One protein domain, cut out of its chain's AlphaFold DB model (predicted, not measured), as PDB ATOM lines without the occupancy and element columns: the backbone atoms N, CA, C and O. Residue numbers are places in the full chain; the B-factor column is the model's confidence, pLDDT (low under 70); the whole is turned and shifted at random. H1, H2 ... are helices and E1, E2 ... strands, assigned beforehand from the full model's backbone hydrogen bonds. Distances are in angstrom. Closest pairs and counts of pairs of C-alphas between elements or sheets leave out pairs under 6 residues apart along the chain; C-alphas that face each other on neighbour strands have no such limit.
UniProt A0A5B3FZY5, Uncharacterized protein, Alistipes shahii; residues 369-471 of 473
ATOM      1  N   PHE A 369     -20.751  35.370  -9.375       75.81
ATOM      2  CA  PHE A 369     -20.832  34.404 -10.473       75.81
ATOM      3  C   PHE A 369     -19.657  34.495 -11.460       75.81
ATOM      4  O   PHE A 369     -19.562  33.704 -12.389       75.81
ATOM      5  N   ASN A 370     -18.742  35.449 -11.303       73.00
ATOM      6  CA  ASN A 370     -17.460  35.394 -11.987       73.00
ATOM      7  C   ASN A 370     -16.472  34.658 -11.081       73.00
ATOM      8  O   ASN A 370     -16.051  35.221 -10.078       73.00
ATOM      9  N   GLY A 371     -16.048  33.447 -11.461       64.81
ATOM     10  CA  GLY A 371     -15.118  32.635 -10.661       64.81
ATOM     11  C   GLY A 371     -13.744  33.272 -10.391       64.81
ATOM     12  O   GLY A 371     -12.959  32.724  -9.625       64.81
ATOM     13  N   GLN A 372     -13.432  34.413 -11.012       68.06
ATOM     14  CA  GLN A 372     -12.232  35.211 -10.731       68.06
ATOM     15  C   GLN A 372     -12.493  36.410  -9.816       68.06
ATOM     16  O   GLN A 372     -11.557  36.975  -9.253       68.06
ATOM     17  N   CYS A 373     -13.752  36.810  -9.666       73.88
ATOM     18  CA  CYS A 373     -14.155  37.874  -8.769       73.88
ATOM     19  C   CYS A 373     -14.453  37.275  -7.395       73.88
ATOM     20  O   CYS A 373     -15.347  36.450  -7.247       73.88
ATOM     21  N   GLN A 374     -13.706  37.709  -6.387       73.38
ATOM     22  CA  GLN A 374     -13.834  37.213  -5.012       73.38
ATOM     23  C   GLN A 374     -14.816  38.039  -4.173       73.38
ATOM     24  O   GLN A 374     -14.940  37.835  -2.972       73.38
ATOM     25  N   ASN A 375     -15.490  39.002  -4.797       84.06
ATOM     26  CA  ASN A 375     -16.431  39.868  -4.114       84.06
ATOM     27  C   ASN A 375     -17.688  39.087  -3.720       84.06
ATOM     28  O   ASN A 375     -18.213  38.302  -4.520       84.06
ATOM     29  N   ILE A 376     -18.195  39.355  -2.522       86.94
ATOM     30  CA  ILE A 376     -19.501  38.875  -2.089       86.94
ATOM     31  C   ILE A 376     -20.564  39.827  -2.637       86.94
ATOM     32  O   ILE A 376     -20.470  41.048  -2.541       86.94
ATOM     33  N   ILE A 377     -21.568  39.256  -3.283       89.56
ATOM     34  CA  ILE A 377     -22.784  39.951  -3.671       89.56
ATOM     35  C   ILE A 377     -23.643  40.078  -2.418       89.56
ATOM     36  O   ILE A 377     -24.119  39.071  -1.904       89.56
ATOM     37  N   ASP A 378     -23.854  41.313  -1.976       92.50
ATOM     38  CA  ASP A 378     -24.698  41.666  -0.840       92.50
ATOM     39  C   ASP A 378     -25.904  42.476  -1.324       92.50
ATOM     40  O   ASP A 378     -25.757  43.576  -1.866       92.50
ATOM     41  N   SER A 379     -27.114  41.944  -1.136       93.12
ATOM     42  CA  SER A 379     -28.352  42.585  -1.601       93.12
ATOM     43  C   SER A 379     -28.608  43.966  -1.010       93.12
ATOM     44  O   SER A 379     -29.415  44.715  -1.554       93.12
ATOM     45  N   ARG A 380     -27.956  44.311   0.103       92.69
ATOM     46  CA  ARG A 380     -28.079  45.627   0.746       92.69
ATOM     47  C   ARG A 380     -27.291  46.706   0.007       92.69
ATOM     48  O   ARG A 380     -27.517  47.888   0.237       92.69
ATOM     49  N   GLU A 381     -26.353  46.313  -0.851       92.69
ATOM     50  CA  GLU A 381     -25.401  47.212  -1.519       92.69
ATOM     51  C   GLU A 381     -25.580  47.268  -3.033       92.69
ATOM     52  O   GLU A 381     -24.903  48.037  -3.716       92.69
ATOM     53  N   THR A 382     -26.473  46.445  -3.572       93.88
ATOM     54  CA  THR A 382     -26.606  46.279  -5.011       93.88
ATOM     55  C   THR A 382     -28.049  46.118  -5.450       93.88
ATOM     56  O   THR A 382     -28.932  45.715  -4.692       93.88
ATOM     57  N   LYS A 383     -28.296  46.433  -6.716       94.56
ATOM     58  CA  LYS A 383     -29.574  46.236  -7.392       94.56
ATOM     59  C   LYS A 383     -29.595  44.919  -8.158       94.56
ATOM     60  O   LYS A 383     -28.581  44.244  -8.343       94.56
ATOM     61  N   GLN A 384     -30.795  44.546  -8.583       93.44
ATOM     62  CA  GLN A 384     -31.011  43.392  -9.441       93.44
ATOM     63  C   GLN A 384     -30.959  43.808 -10.912       93.44
ATOM     64  O   GLN A 384     -31.347  44.917 -11.274       93.44
ATOM     65  N   CYS A 385     -30.476  42.906 -11.760       89.69
ATOM     66  CA  CYS A 385     -30.596  43.023 -13.207       89.69
ATOM     67  C   CYS A 385     -32.018  42.630 -13.669       89.69
ATOM     68  O   CYS A 385     -32.786  42.086 -12.871       89.69
ATOM     69  N   PRO A 386     -32.363  42.810 -14.961       89.25
ATOM     70  CA  PRO A 386     -33.664  42.405 -15.510       89.25
ATOM     71  C   PRO A 386     -34.050  40.936 -15.270       89.25
ATOM     72  O   PRO A 386     -35.233  40.620 -15.201       89.25
ATOM     73  N   ASN A 387     -33.072  40.046 -15.061       85.44
ATOM     74  CA  ASN A 387     -33.303  38.629 -14.747       85.44
ATOM     75  C   ASN A 387     -33.552  38.373 -13.242       85.44
ATOM     76  O   ASN A 387     -33.504  37.225 -12.795       85.44
ATOM     77  N   GLY A 388     -33.739  39.419 -12.430       87.12
ATOM     78  CA  GLY A 388     -33.986  39.314 -10.987       87.12
ATOM     79  C   GLY A 388     -32.776  38.844 -10.170       87.12
ATOM     80  O   GLY A 388     -32.935  38.359  -9.051       87.12
ATOM     81  N   LYS A 389     -31.556  38.934 -10.717       87.12
ATOM     82  CA  LYS A 389     -30.316  38.537 -10.030       87.12
ATOM     83  C   LYS A 389     -29.530  39.753  -9.573       87.12
ATOM     84  O   LYS A 389     -29.382  40.711 -10.327       87.12
ATOM     85  N   TYR A 390     -29.015  39.698  -8.350       91.38
ATOM     86  CA  TYR A 390     -28.188  40.758  -7.783       91.38
ATOM     87  C   TYR A 390     -26.873  40.915  -8.551       91.38
ATOM     88  O   TYR A 390     -26.260  39.935  -8.979       91.38
ATOM     89  N   ILE A 391     -26.462  42.164  -8.747       91.00
ATOM     90  CA  ILE A 391     -25.293  42.527  -9.550       91.00
ATOM     91  C   ILE A 391     -24.058  42.599  -8.653       91.00
ATOM     92  O   ILE A 391     -24.085  43.212  -7.589       91.00
ATOM     93  N   CYS A 392     -22.941  42.009  -9.074       89.12
ATOM     94  CA  CYS A 392     -21.690  42.147  -8.339       89.12
ATOM     95  C   CYS A 392     -21.184  43.596  -8.357       89.12
ATOM     96  O   CYS A 392     -20.949  44.161  -9.426       89.12
ATOM     97  N   THR A 393     -20.950  44.170  -7.176       89.62
ATOM     98  CA  THR A 393     -20.466  45.550  -7.003       89.62
ATOM     99  C   THR A 393     -19.033  45.757  -7.503       89.62
ATOM    100  O   THR A 393     -18.657  46.880  -7.832       89.62
ATOM    101  N   SER A 394     -18.246  44.678  -7.601       86.12
ATOM    102  CA  SER A 394     -16.841  44.718  -8.027       86.12
ATOM    103  C   SER A 394     -16.627  44.475  -9.524       86.12
ATOM    104  O   SER A 394     -15.738  45.093 -10.103       86.12
ATOM    105  N   CYS A 395     -17.396  43.577 -10.154       80.81
ATOM    106  CA  CYS A 395     -17.179  43.178 -11.557       80.81
ATOM    107  C   CYS A 395     -18.414  43.319 -12.470       80.81
ATOM    108  O   CYS A 395     -18.321  43.013 -13.655       80.81
ATOM    109  N   GLY A 396     -19.569  43.757 -11.951       82.75
ATOM    110  CA  GLY A 396     -20.788  43.999 -12.739       82.75
ATOM    111  C   GLY A 396     -21.509  42.735 -13.230       82.75
ATOM    112  O   GLY A 396     -22.542  42.824 -13.895       82.75
ATOM    113  N   VAL A 397     -20.989  41.547 -12.908       83.50
ATOM    114  CA  VAL A 397     -21.569  40.254 -13.302       83.50
ATOM    115  C   VAL A 397     -22.774  39.914 -12.430       83.50
ATOM    116  O   VAL A 397     -22.715  40.052 -11.210       83.50
ATOM    117  N   CYS A 398     -23.858  39.444 -13.055       84.25
ATOM    118  CA  CYS A 398     -25.118  39.114 -12.375       84.25
ATOM    119  C   CYS A 398     -25.714  37.744 -12.748       84.25
ATOM    120  O   CYS A 398     -26.336  37.116 -11.899       84.25
ATOM    121  N   CYS A 399     -25.541  37.249 -13.980       78.12
ATOM    122  CA  CYS A 399     -26.021  35.922 -14.387       78.12
ATOM    123  C   CYS A 399     -25.135  35.308 -15.488       78.12
ATOM    124  O   CYS A 399     -24.678  36.011 -16.392       78.12
ATOM    125  N   SER A 400     -24.881  33.997 -15.384       72.12
ATOM    126  CA  SER A 400     -24.077  33.205 -16.326       72.12
ATOM    127  C   SER A 400     -24.630  31.784 -16.451       72.12
ATOM    128  O   SER A 400     -24.914  31.135 -15.443       72.12
ATOM    129  N   ASN A 401     -24.726  31.268 -17.677       65.69
ATOM    130  CA  ASN A 401     -25.118  29.877 -17.933       65.69
ATOM    131  C   ASN A 401     -24.031  28.869 -17.528       65.69
ATOM    132  O   ASN A 401     -24.337  27.726 -17.185       65.69
ATOM    133  N   TYR A 402     -22.755  29.257 -17.551       59.91
ATOM    134  CA  TYR A 402     -21.663  28.360 -17.168       59.91
ATOM    135  C   TYR A 402     -21.684  27.997 -15.672       59.91
ATOM    136  O   TYR A 402     -21.454  26.840 -15.320       59.91
ATOM    137  N   MET A 403     -22.013  28.955 -14.803       54.50
ATOM    138  CA  MET A 403     -21.998  28.771 -13.344       54.50
ATOM    139  C   MET A 403     -23.215  28.030 -12.781       54.50
ATOM    140  O   MET A 403     -23.172  27.561 -11.649       54.50
ATOM    141  N   HIS A 404     -24.282  27.879 -13.567       51.47
ATOM    142  CA  HIS A 404     -25.532  27.247 -13.133       51.47
ATOM    143  C   HIS A 404     -25.721  25.808 -13.636       51.47
ATOM    144  O   HIS A 404     -26.803  25.244 -13.489       51.47
ATOM    145  N   ARG A 405     -24.668  25.158 -14.158       43.94
ATOM    146  CA  ARG A 405     -24.736  23.776 -14.685       43.94
ATOM    147  C   ARG A 405     -25.238  22.715 -13.690       43.94
ATOM    148  O   ARG A 405     -25.513  21.599 -14.120       43.94
ATOM    149  N   SER A 406     -25.368  23.028 -12.400       39.47
ATOM    150  CA  SER A 406     -25.852  22.105 -11.363       39.47
ATOM    151  C   SER A 406     -27.342  22.228 -11.020       39.47
ATOM    152  O   SER A 406     -27.840  21.373 -10.298       39.47
ATOM    153  N   PHE A 407     -28.082  23.226 -11.519       37.34
ATOM    154  CA  PHE A 407     -29.511  23.362 -11.213       37.34
ATOM    155  C   PHE A 407     -30.290  23.828 -12.437       37.34
ATOM    156  O   PHE A 407     -30.021  24.917 -12.919       37.34
ATOM    157  N   ILE A 408     -31.220  22.977 -12.886       37.56
ATOM    158  CA  ILE A 408     -32.517  23.098 -13.610       37.56
ATOM    159  C   ILE A 408     -32.926  24.432 -14.305       37.56
ATOM    160  O   ILE A 408     -33.807  24.424 -15.159       37.56
ATOM    161  N   LEU A 409     -32.305  25.576 -14.036       43.75
ATOM    162  CA  LEU A 409     -32.572  26.872 -14.652       43.75
ATOM    163  C   LEU A 409     -31.557  27.164 -15.768       43.75
ATOM    164  O   LEU A 409     -30.527  27.798 -15.549       43.75
ATOM    165  N   ASN A 410     -31.873  26.746 -16.994       50.03
ATOM    166  CA  ASN A 410     -31.287  27.385 -18.172       50.03
ATOM    167  C   ASN A 410     -31.799  28.830 -18.215       50.03
ATOM    168  O   ASN A 410     -33.005  29.039 -18.364       50.03
ATOM    169  N   PHE A 411     -30.921  29.831 -18.085       53.28
ATOM    170  CA  PHE A 411     -31.371  31.206 -18.277       53.28
ATOM    171  C   PHE A 411     -31.706  31.411 -19.746       53.28
ATOM    172  O   PHE A 411     -30.865  31.238 -20.633       53.28
ATOM    173  N   ILE A 412     -32.941  31.835 -19.984       55.41
ATOM    174  CA  ILE A 412     -33.309  32.491 -21.227       55.41
ATOM    175  C   ILE A 412     -32.556  33.829 -21.198       55.41
ATOM    176  O   ILE A 412     -32.903  34.713 -20.425       55.41
ATOM    177  N   ASN A 413     -31.479  33.933 -21.981       67.56
ATOM    178  CA  ASN A 413     -30.625  35.121 -22.128       67.56
ATOM    179  C   ASN A 413     -29.727  35.480 -20.909       67.56
ATOM    180  O   ASN A 413     -29.991  36.452 -20.199       67.56
ATOM    181  N   PRO A 414     -28.634  34.736 -20.639       75.94
ATOM    182  CA  PRO A 414     -27.678  35.119 -19.598       75.94
ATOM    183  C   PRO A 414     -26.846  36.346 -20.013       75.94
ATOM    184  O   PRO A 414     -26.377  36.448 -21.147       75.94
ATOM    185  N   HIS A 415     -26.611  37.275 -19.091       84.62
ATOM    186  CA  HIS A 415     -25.935  38.530 -19.417       84.62
ATOM    187  C   HIS A 415     -24.428  38.346 -19.666       84.62
ATOM    188  O   HIS A 415     -23.900  38.922 -20.615       84.62
ATOM    189  N   TRP A 416     -23.729  37.495 -18.899       77.75
ATOM    190  CA  TRP A 416     -22.275  37.313 -19.052       77.75
ATOM    191  C   TRP A 416     -21.876  36.775 -20.434       77.75
ATOM    192  O   TRP A 416     -21.034  37.365 -21.110       77.75
ATOM    193  N   GLU A 417     -22.489  35.680 -20.893       75.38
ATOM    194  CA  GLU A 417     -22.188  35.091 -22.207       75.38
ATOM    195  C   GLU A 417     -22.582  36.015 -23.372       75.38
ATOM    196  O   GLU A 417     -22.009  35.917 -24.459       75.38
ATOM    197  N   ASN A 418     -23.518  36.941 -23.137       76.12
ATOM    198  CA  ASN A 418     -23.905  37.972 -24.093       76.12
ATOM    199  C   ASN A 418     -23.094  39.269 -23.988       76.12
ATOM    200  O   ASN A 418     -23.321  40.167 -24.796       76.12
ATOM    201  N   GLN A 419     -22.133  39.349 -23.060       78.94
ATOM    202  CA  GLN A 419     -21.341  40.553 -22.781       78.94
ATOM    203  C   GLN A 419     -22.216  41.762 -22.414       78.94
ATOM    204  O   GLN A 419     -21.930  42.906 -22.767       78.94
ATOM    205  N   GLU A 420     -23.305  41.496 -21.695       84.12
ATOM    206  CA  GLU A 420     -24.189  42.506 -21.133       84.12
ATOM    207  C   GLU A 420     -23.831  42.710 -19.660       84.12
ATOM    208  O   GLU A 420     -23.742  41.764 -18.877       84.12
ATOM    209  N   PHE A 421     -23.610  43.962 -19.274       87.19
ATOM    210  CA  PHE A 421     -23.196  44.326 -17.923       87.19
ATOM    211  C   PHE A 421     -24.132  45.380 -17.361       87.19
ATOM    212  O   PHE A 421     -24.695  46.180 -18.109       87.19
ATOM    213  N   TYR A 422     -24.307  45.369 -16.045       89.94
ATOM    214  CA  TYR A 422     -25.293  46.202 -15.366       89.94
ATOM    215  C   TYR A 422     -24.656  46.964 -14.209       89.94
ATOM    216  O   TYR A 422     -23.708  46.493 -13.580       89.94
ATOM    217  N   CYS A 423     -25.172  48.163 -13.948       91.19
ATOM    218  CA  CYS A 423     -24.730  49.006 -12.855       91.19
ATOM    219  C   CYS A 423     -25.267  48.449 -11.529       91.19
ATOM    220  O   CYS A 423     -26.487  48.368 -11.366       91.19
ATOM    221  N   PRO A 424     -24.410  48.137 -10.546       92.00
ATOM    222  CA  PRO A 424     -24.862  47.673  -9.237       92.00
ATOM    223  C   PRO A 424     -25.653  48.739  -8.463       92.00
ATOM    224  O   PRO A 424     -26.475  48.388  -7.625       92.00
ATOM    225  N   LYS A 425     -25.460  50.035  -8.745       91.94
ATOM    226  CA  LYS A 425     -26.120  51.129  -8.012       91.94
ATOM    227  C   LYS A 425     -27.560  51.379  -8.462       91.94
ATOM    228  O   LYS A 425     -28.439  51.552  -7.620       91.94
ATOM    229  N   CYS A 426     -27.807  51.387  -9.773       91.38
ATOM    230  CA  CYS A 426     -29.127  51.703 -10.331       91.38
ATOM    231  C   CYS A 426     -29.805  50.542 -11.074       91.38
ATOM    232  O   CYS A 426     -30.971  50.661 -11.429       91.38
ATOM    233  N   GLY A 427     -29.109  49.429 -11.329       90.56
ATOM    234  CA  GLY A 427     -29.635  48.293 -12.098       90.56
ATOM    235  C   GLY A 427     -29.703  48.524 -13.614       90.56
ATOM    236  O   GLY A 427     -30.109  47.627 -14.347       90.56
ATOM    237  N   GLY A 428     -29.300  49.704 -14.100       90.31
ATOM    238  CA  GLY A 428     -29.282  50.043 -15.524       90.31
ATOM    239  C   GLY A 428     -28.170  49.328 -16.293       90.31
ATOM    240  O   GLY A 428     -27.120  49.011 -15.734       90.31
ATOM    241  N   ARG A 429     -28.385  49.075 -17.588       90.50
ATOM    242  CA  ARG A 429     -27.366  48.488 -18.472       90.50
ATOM    243  C   ARG A 429     -26.190  49.455 -18.634       90.50
ATOM    244  O   ARG A 429     -26.391  50.654 -18.811       90.50
ATOM    245  N   LEU A 430     -24.971  48.929 -18.584       89.25
ATOM    246  CA  LEU A 430     -23.756  49.698 -18.815       89.25
ATOM    247  C   LEU A 430     -23.439  49.780 -20.309       89.25
ATOM    248  O   LEU A 430     -23.569  48.795 -21.040       89.25
ATOM    249  N   SER A 431     -22.953  50.941 -20.729       87.88
ATOM    250  CA  SER A 431     -22.483  51.199 -22.088       87.88
ATOM    251  C   SER A 431     -20.970  51.047 -22.149       87.88
ATOM    252  O   SER A 431     -20.252  51.546 -21.280       87.88
ATOM    253  N   GLN A 432     -20.473  50.354 -23.170       84.81
ATOM    254  CA  GLN A 432     -19.037  50.242 -23.397       84.81
ATOM    255  C   GLN A 432     -18.472  51.590 -23.858       84.81
ATOM    256  O   GLN A 432     -19.070  52.265 -24.694       84.81
ATOM    257  N   ILE A 433     -17.329  51.973 -23.295       83.56
ATOM    258  CA  ILE A 433     -16.565  53.168 -23.675       83.56
ATOM    259  C   ILE A 433     -15.244  52.687 -24.341       83.56
ATOM    260  O   ILE A 433     -15.369  52.049 -25.387       83.56
ATOM    261  N   PRO A 434     -13.998  52.865 -23.836       78.94
ATOM    262  CA  PRO A 434     -12.842  52.131 -24.383       78.94
ATOM    263  C   PRO A 434     -12.893  50.612 -24.140       78.94
ATOM    264  O   PRO A 434     -13.657  50.131 -23.301       78.94
ATOM    265  N   GLU A 435     -12.013  49.853 -24.809       72.56
ATOM    266  CA  GLU A 435     -11.831  48.409 -24.579       72.56
ATOM    267  C   GLU A 435     -11.767  48.078 -23.078       72.56
ATOM    268  O   GLU A 435     -11.003  48.683 -22.322       72.56
ATOM    269  N   SER A 436     -12.577  47.106 -22.641       72.50
ATOM    270  CA  SER A 436     -12.730  46.647 -21.248       72.50
ATOM    271  C   SER A 436     -13.314  47.647 -20.236       72.50
ATOM    272  O   SER A 436     -13.412  47.298 -19.063       72.50
ATOM    273  N   LYS A 437     -13.720  48.864 -20.624       84.38
ATOM    274  CA  LYS A 437     -14.345  49.837 -19.709       84.38
ATOM    275  C   LYS A 437     -15.825  50.039 -20.025       84.38
ATOM    276  O   LYS A 437     -16.211  50.227 -21.177       84.38
ATOM    277  N   TYR A 438     -16.635  50.059 -18.975       86.69
ATOM    278  CA  TYR A 438     -18.083  50.199 -19.047       86.69
ATOM    279  C   TYR A 438     -18.541  51.331 -18.134       86.69
ATOM    280  O   TYR A 438     -18.045  51.454 -17.014       86.69
ATOM    281  N   LYS A 439     -19.487  52.143 -18.611       90.81
ATOM    282  CA  LYS A 439     -20.013  53.311 -17.904       90.81
ATOM    283  C   LYS A 439     -21.533  53.277 -17.823       90.81
ATOM    284  O   LYS A 439     -22.217  52.934 -18.786       90.81
ATOM    285  N   CYS A 440     -22.057  53.656 -16.669       90.81
ATOM    286  CA  CYS A 440     -23.474  53.849 -16.440       90.81
ATOM    287  C   CYS A 440     -23.897  55.255 -16.872       90.81
ATOM    288  O   CYS A 440     -23.316  56.248 -16.431       90.81
ATOM    289  N   SER A 441     -24.945  55.344 -17.689       87.81
ATOM    290  CA  SER A 441     -25.497  56.628 -18.134       87.81
ATOM    291  C   SER A 441     -26.272  57.375 -17.043       87.81
ATOM    292  O   SER A 441     -26.413  58.588 -17.140       87.81
ATOM    293  N   ASN A 442     -26.761  56.676 -16.012       87.75
ATOM    294  CA  ASN A 442     -27.632  57.268 -14.989       87.75
ATOM    295  C   ASN A 442     -26.856  57.923 -13.841       87.75
ATOM    296  O   ASN A 442     -27.258  58.964 -13.339       87.75
ATOM    297  N   ASP A 443     -25.772  57.292 -13.393       85.69
ATOM    298  CA  ASP A 443     -25.039  57.684 -12.178       85.69
ATOM    299  C   ASP A 443     -23.533  57.875 -12.418       85.69
ATOM    300  O   ASP A 443     -22.778  58.139 -11.482       85.69
ATOM    301  N   GLY A 444     -23.079  57.722 -13.666       83.88
ATOM    302  CA  GLY A 444     -21.675  57.852 -14.037       83.88
ATOM    303  C   GLY A 444     -20.762  56.755 -13.485       83.88
ATOM    304  O   GLY A 444     -19.550  56.889 -13.626       83.88
ATOM    305  N   TYR A 445     -21.294  55.686 -12.873       86.19
ATOM    306  CA  TYR A 445     -20.503  54.556 -12.382       86.19
ATOM    307  C   TYR A 445     -19.686  53.932 -13.512       86.19
ATOM    308  O   TYR A 445     -20.225  53.597 -14.567       86.19
ATOM    309  N   GLU A 446     -18.392  53.743 -13.270       87.06
ATOM    310  CA  GLU A 446     -17.466  53.142 -14.221       87.06
ATOM    311  C   GLU A 446     -16.856  51.871 -13.645       87.06
ATOM    312  O   GLU A 446     -16.503  51.799 -12.468       87.06
ATOM    313  N   ILE A 447     -16.707  50.867 -14.502       83.88
ATOM    314  CA  ILE A 447     -16.123  49.583 -14.144       83.88
ATOM    315  C   ILE A 447     -15.247  49.061 -15.273       83.88
ATOM    316  O   ILE A 447     -15.570  49.183 -16.456       83.88
ATOM    317  N   LYS A 448     -14.115  48.463 -14.897       80.88
ATOM    318  CA  LYS A 448     -13.246  47.752 -15.828       80.88
ATOM    319  C   LYS A 448     -13.550  46.259 -15.758       80.88
ATOM    320  O   LYS A 448     -13.430  45.654 -14.696       80.88
ATOM    321  N   ILE A 449     -13.913  45.671 -16.890       72.88
ATOM    322  CA  ILE A 449     -14.234  44.253 -17.028       72.88
ATOM    323  C   ILE A 449     -13.271  43.649 -18.040       72.88
ATOM    324  O   ILE A 449     -13.368  43.882 -19.245       72.88
ATOM    325  N   ASP A 450     -12.324  42.864 -17.535       65.19
ATOM    326  CA  ASP A 450     -11.383  42.126 -18.363       65.19
ATOM    327  C   ASP A 450     -11.967  40.757 -18.740       65.19
ATOM    328  O   ASP A 450     -11.959  39.801 -17.964       65.19
ATOM    329  N   ILE A 451     -12.492  40.676 -19.959       61.19
ATOM    330  CA  ILE A 451     -13.008  39.442 -20.565       61.19
ATOM    331  C   ILE A 451     -11.885  38.519 -21.073       61.19
ATOM    332  O   ILE A 451     -12.121  37.319 -21.253       61.19
ATOM    333  N   THR A 452     -10.663  39.032 -21.264       53.28
ATOM    334  CA  THR A 452      -9.528  38.272 -21.820       53.28
ATOM    335  C   THR A 452      -8.831  37.398 -20.784       53.28
ATOM    336  O   THR A 452      -8.350  36.318 -21.125       53.28
ATOM    337  N   ASN A 453      -8.861  37.807 -19.514       44.41
ATOM    338  CA  ASN A 453      -8.270  37.055 -18.409       44.41
ATOM    339  C   ASN A 453      -9.175  35.967 -17.820       44.41
ATOM    340  O   ASN A 453      -8.711  35.220 -16.964       44.41
ATOM    341  N   SER A 454     -10.425  35.828 -18.280       46.47
ATOM    342  CA  SER A 454     -11.342  34.778 -17.814       46.47
ATOM    343  C   SER A 454     -10.731  33.379 -17.995       46.47
ATOM    344  O   SER A 454     -10.083  33.107 -19.006       46.47
ATOM    345  N   SER A 455     -10.886  32.491 -16.998       45.25
ATOM    346  CA  SER A 455     -10.189  31.192 -16.962       45.25
ATOM    347  C   SER A 455     -10.323  30.440 -18.296       45.25
ATOM    348  O   SER A 455     -11.359  30.530 -18.954       45.25
ATOM    349  N   ARG A 456      -9.305  29.658 -18.690       39.88
ATOM    350  CA  ARG A 456      -9.246  28.895 -19.963       39.88
ATOM    351  C   ARG A 456     -10.547  28.133 -20.302       39.88
ATOM    352  O   ARG A 456     -10.820  27.873 -21.474       39.88
ATOM    353  N   GLN A 457     -11.348  27.765 -19.293       42.53
ATOM    354  CA  GLN A 457     -12.659  27.125 -19.450       42.53
ATOM    355  C   GLN A 457     -13.795  28.118 -19.783       42.53
ATOM    356  O   GLN A 457     -14.601  27.817 -20.667       42.53
ATOM    357  N   TYR A 458     -13.822  29.315 -19.180       47.97
ATOM    358  CA  TYR A 458     -14.734  30.414 -19.544       47.97
ATOM    359  C   TYR A 458     -14.467  30.925 -20.958       47.97
ATOM    360  O   TYR A 458     -15.406  31.115 -21.733       47.97
ATOM    361  N   THR A 459     -13.191  31.040 -21.343       48.34
ATOM    362  CA  THR A 459     -12.808  31.434 -22.704       48.34
ATOM    363  C   THR A 459     -13.343  30.450 -23.744       48.34
ATOM    364  O   THR A 459     -13.646  30.852 -24.859       48.34
ATOM    365  N   LYS A 460     -13.487  29.157 -23.413       43.22
ATOM    366  CA  LYS A 460     -13.983  28.130 -24.345       43.22
ATOM    367  C   LYS A 460     -15.494  28.259 -24.585       43.22
ATOM    368  O   LYS A 460     -15.917  28.193 -25.733       43.22
ATOM    369  N   ALA A 461     -16.287  28.513 -23.540       45.28
ATOM    370  CA  ALA A 461     -17.730  28.759 -23.658       45.28
ATOM    371  C   ALA A 461     -18.039  30.094 -24.363       45.28
ATOM    372  O   ALA A 461     -18.880  30.127 -25.263       45.28
ATOM    373  N   LEU A 462     -17.293  31.159 -24.036       45.34
ATOM    374  CA  LEU A 462     -17.340  32.444 -24.745       45.34
ATOM    375  C   LEU A 462     -16.938  32.287 -26.218       45.34
ATOM    376  O   LEU A 462     -17.652  32.760 -27.096       45.34
ATOM    377  N   LYS A 463     -15.856  31.553 -26.520       46.72
ATOM    378  CA  LYS A 463     -15.435  31.259 -27.903       46.72
ATOM    379  C   LYS A 463     -16.497  30.478 -28.681       46.72
ATOM    380  O   LYS A 463     -16.691  30.775 -29.853       46.72
ATOM    381  N   ILE A 464     -17.200  29.526 -28.061       48.03
ATOM    382  CA  ILE A 464     -18.302  28.783 -28.701       48.03
ATOM    383  C   ILE A 464     -19.501  29.705 -28.974       48.03
ATOM    384  O   ILE A 464     -20.020  29.700 -30.087       48.03
ATOM    385  N   CYS A 465     -19.897  30.551 -28.015       45.69
ATOM    386  CA  CYS A 465     -20.997  31.506 -28.211       45.69
ATOM    387  C   CYS A 465     -20.678  32.542 -29.301       45.69
ATOM    388  O   CYS A 465     -21.516  32.813 -30.159       45.69
ATOM    389  N   ILE A 466     -19.448  33.070 -29.324       49.44
ATOM    390  CA  ILE A 466     -18.967  33.985 -30.372       49.44
ATOM    391  C   ILE A 466     -18.958  33.291 -31.742       49.44
ATOM    392  O   ILE A 466     -19.344  33.897 -32.741       49.44
ATOM    393  N   LYS A 467     -18.553  32.015 -31.807       44.25
ATOM    394  CA  LYS A 467     -18.527  31.239 -33.056       44.25
ATOM    395  C   LYS A 467     -19.939  30.978 -33.599       44.25
ATOM    396  O   LYS A 467     -20.136  31.110 -34.801       44.25
ATOM    397  N   ASN A 468     -20.905  30.707 -32.720       43.28
ATOM    398  CA  ASN A 468     -22.305  30.470 -33.089       43.28
ATOM    399  C   ASN A 468     -23.051  31.759 -33.487       43.28
ATOM    400  O   ASN A 468     -23.901  31.716 -34.370       43.28
ATOM    401  N   LYS A 469     -22.713  32.924 -32.911       45.25
ATOM    402  CA  LYS A 469     -23.265  34.221 -33.362       45.25
ATOM    403  C   LYS A 469     -22.800  34.613 -34.771       45.25
ATOM    404  O   LYS A 469     -23.543  35.279 -35.476       45.25
ATOM    405  N   LYS A 470     -21.619  34.161 -35.214       39.66
ATOM    406  CA  LYS A 470     -21.158  34.342 -36.607       39.66
ATOM    407  C   LYS A 470     -21.866  33.430 -37.620       39.66
ATOM    408  O   LYS A 470     -21.665  33.611 -38.810       39.66
ATOM    409  N   SER A 471     -22.647  32.444 -37.170       33.44
ATOM    410  CA  SER A 471     -23.332  31.468 -38.038       33.44
ATOM    411  C   SER A 471     -24.761  31.875 -38.423       33.44
ATOM    412  O   SER A 471     -25.397  31.161 -39.187       33.44
TER     413      SER A 471
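AT A GLANCE: This is residues 369 to 471 of the 473 residues of an uncharacterized protein of Alistipes shahii (UniProt A0A5B3FZY5). The domain has little regular structure: a body of loops, with the small hairpin of E2 and E3 on one side, the short strand E1 on another and H1 at one end. The 103 printed residues hold three named strands, then one named helix; the antiparallel sheet has the order E2 - E3. The class is mixed, with 23 residues in named elements. The whole is compact, radius of gyration of the C-alphas 13.4 A, spanning 36 by 33 by 24 A.

HOW THE PARTS SIT: E2, residues 437 to 439, and E3, residues 446 to 448, form a hairpin, antiparallel at 160 degrees; N 438 and O 447 are 2.9 A apart, within hydrogen-bond range. Residues 431 to 432 pair antiparallel with residues 438 to 439 of E2. H1, residues 456 to 469, is apart from E2; 9 of its 10 O i to N i+4 pairs are within range. E1, residues 376 to 378, is apart from E2, E3 and H1.

IN THESE COORDINATES: E1 begins at C-alpha 376 (-19.501, 38.875, -2.089) and measures 6.0 A, E2 6.9 A, E3 7.0 A. H1 measures 20.1 A, ending at C-alpha 469 (-23.265, 34.221, -33.362).

THE WHOLE: The printed part has no cut. The link from E1 to E2 is long, 58 residues. Residues 371 to 372, 401 to 413 and 450 to 471 have pLDDT under 70.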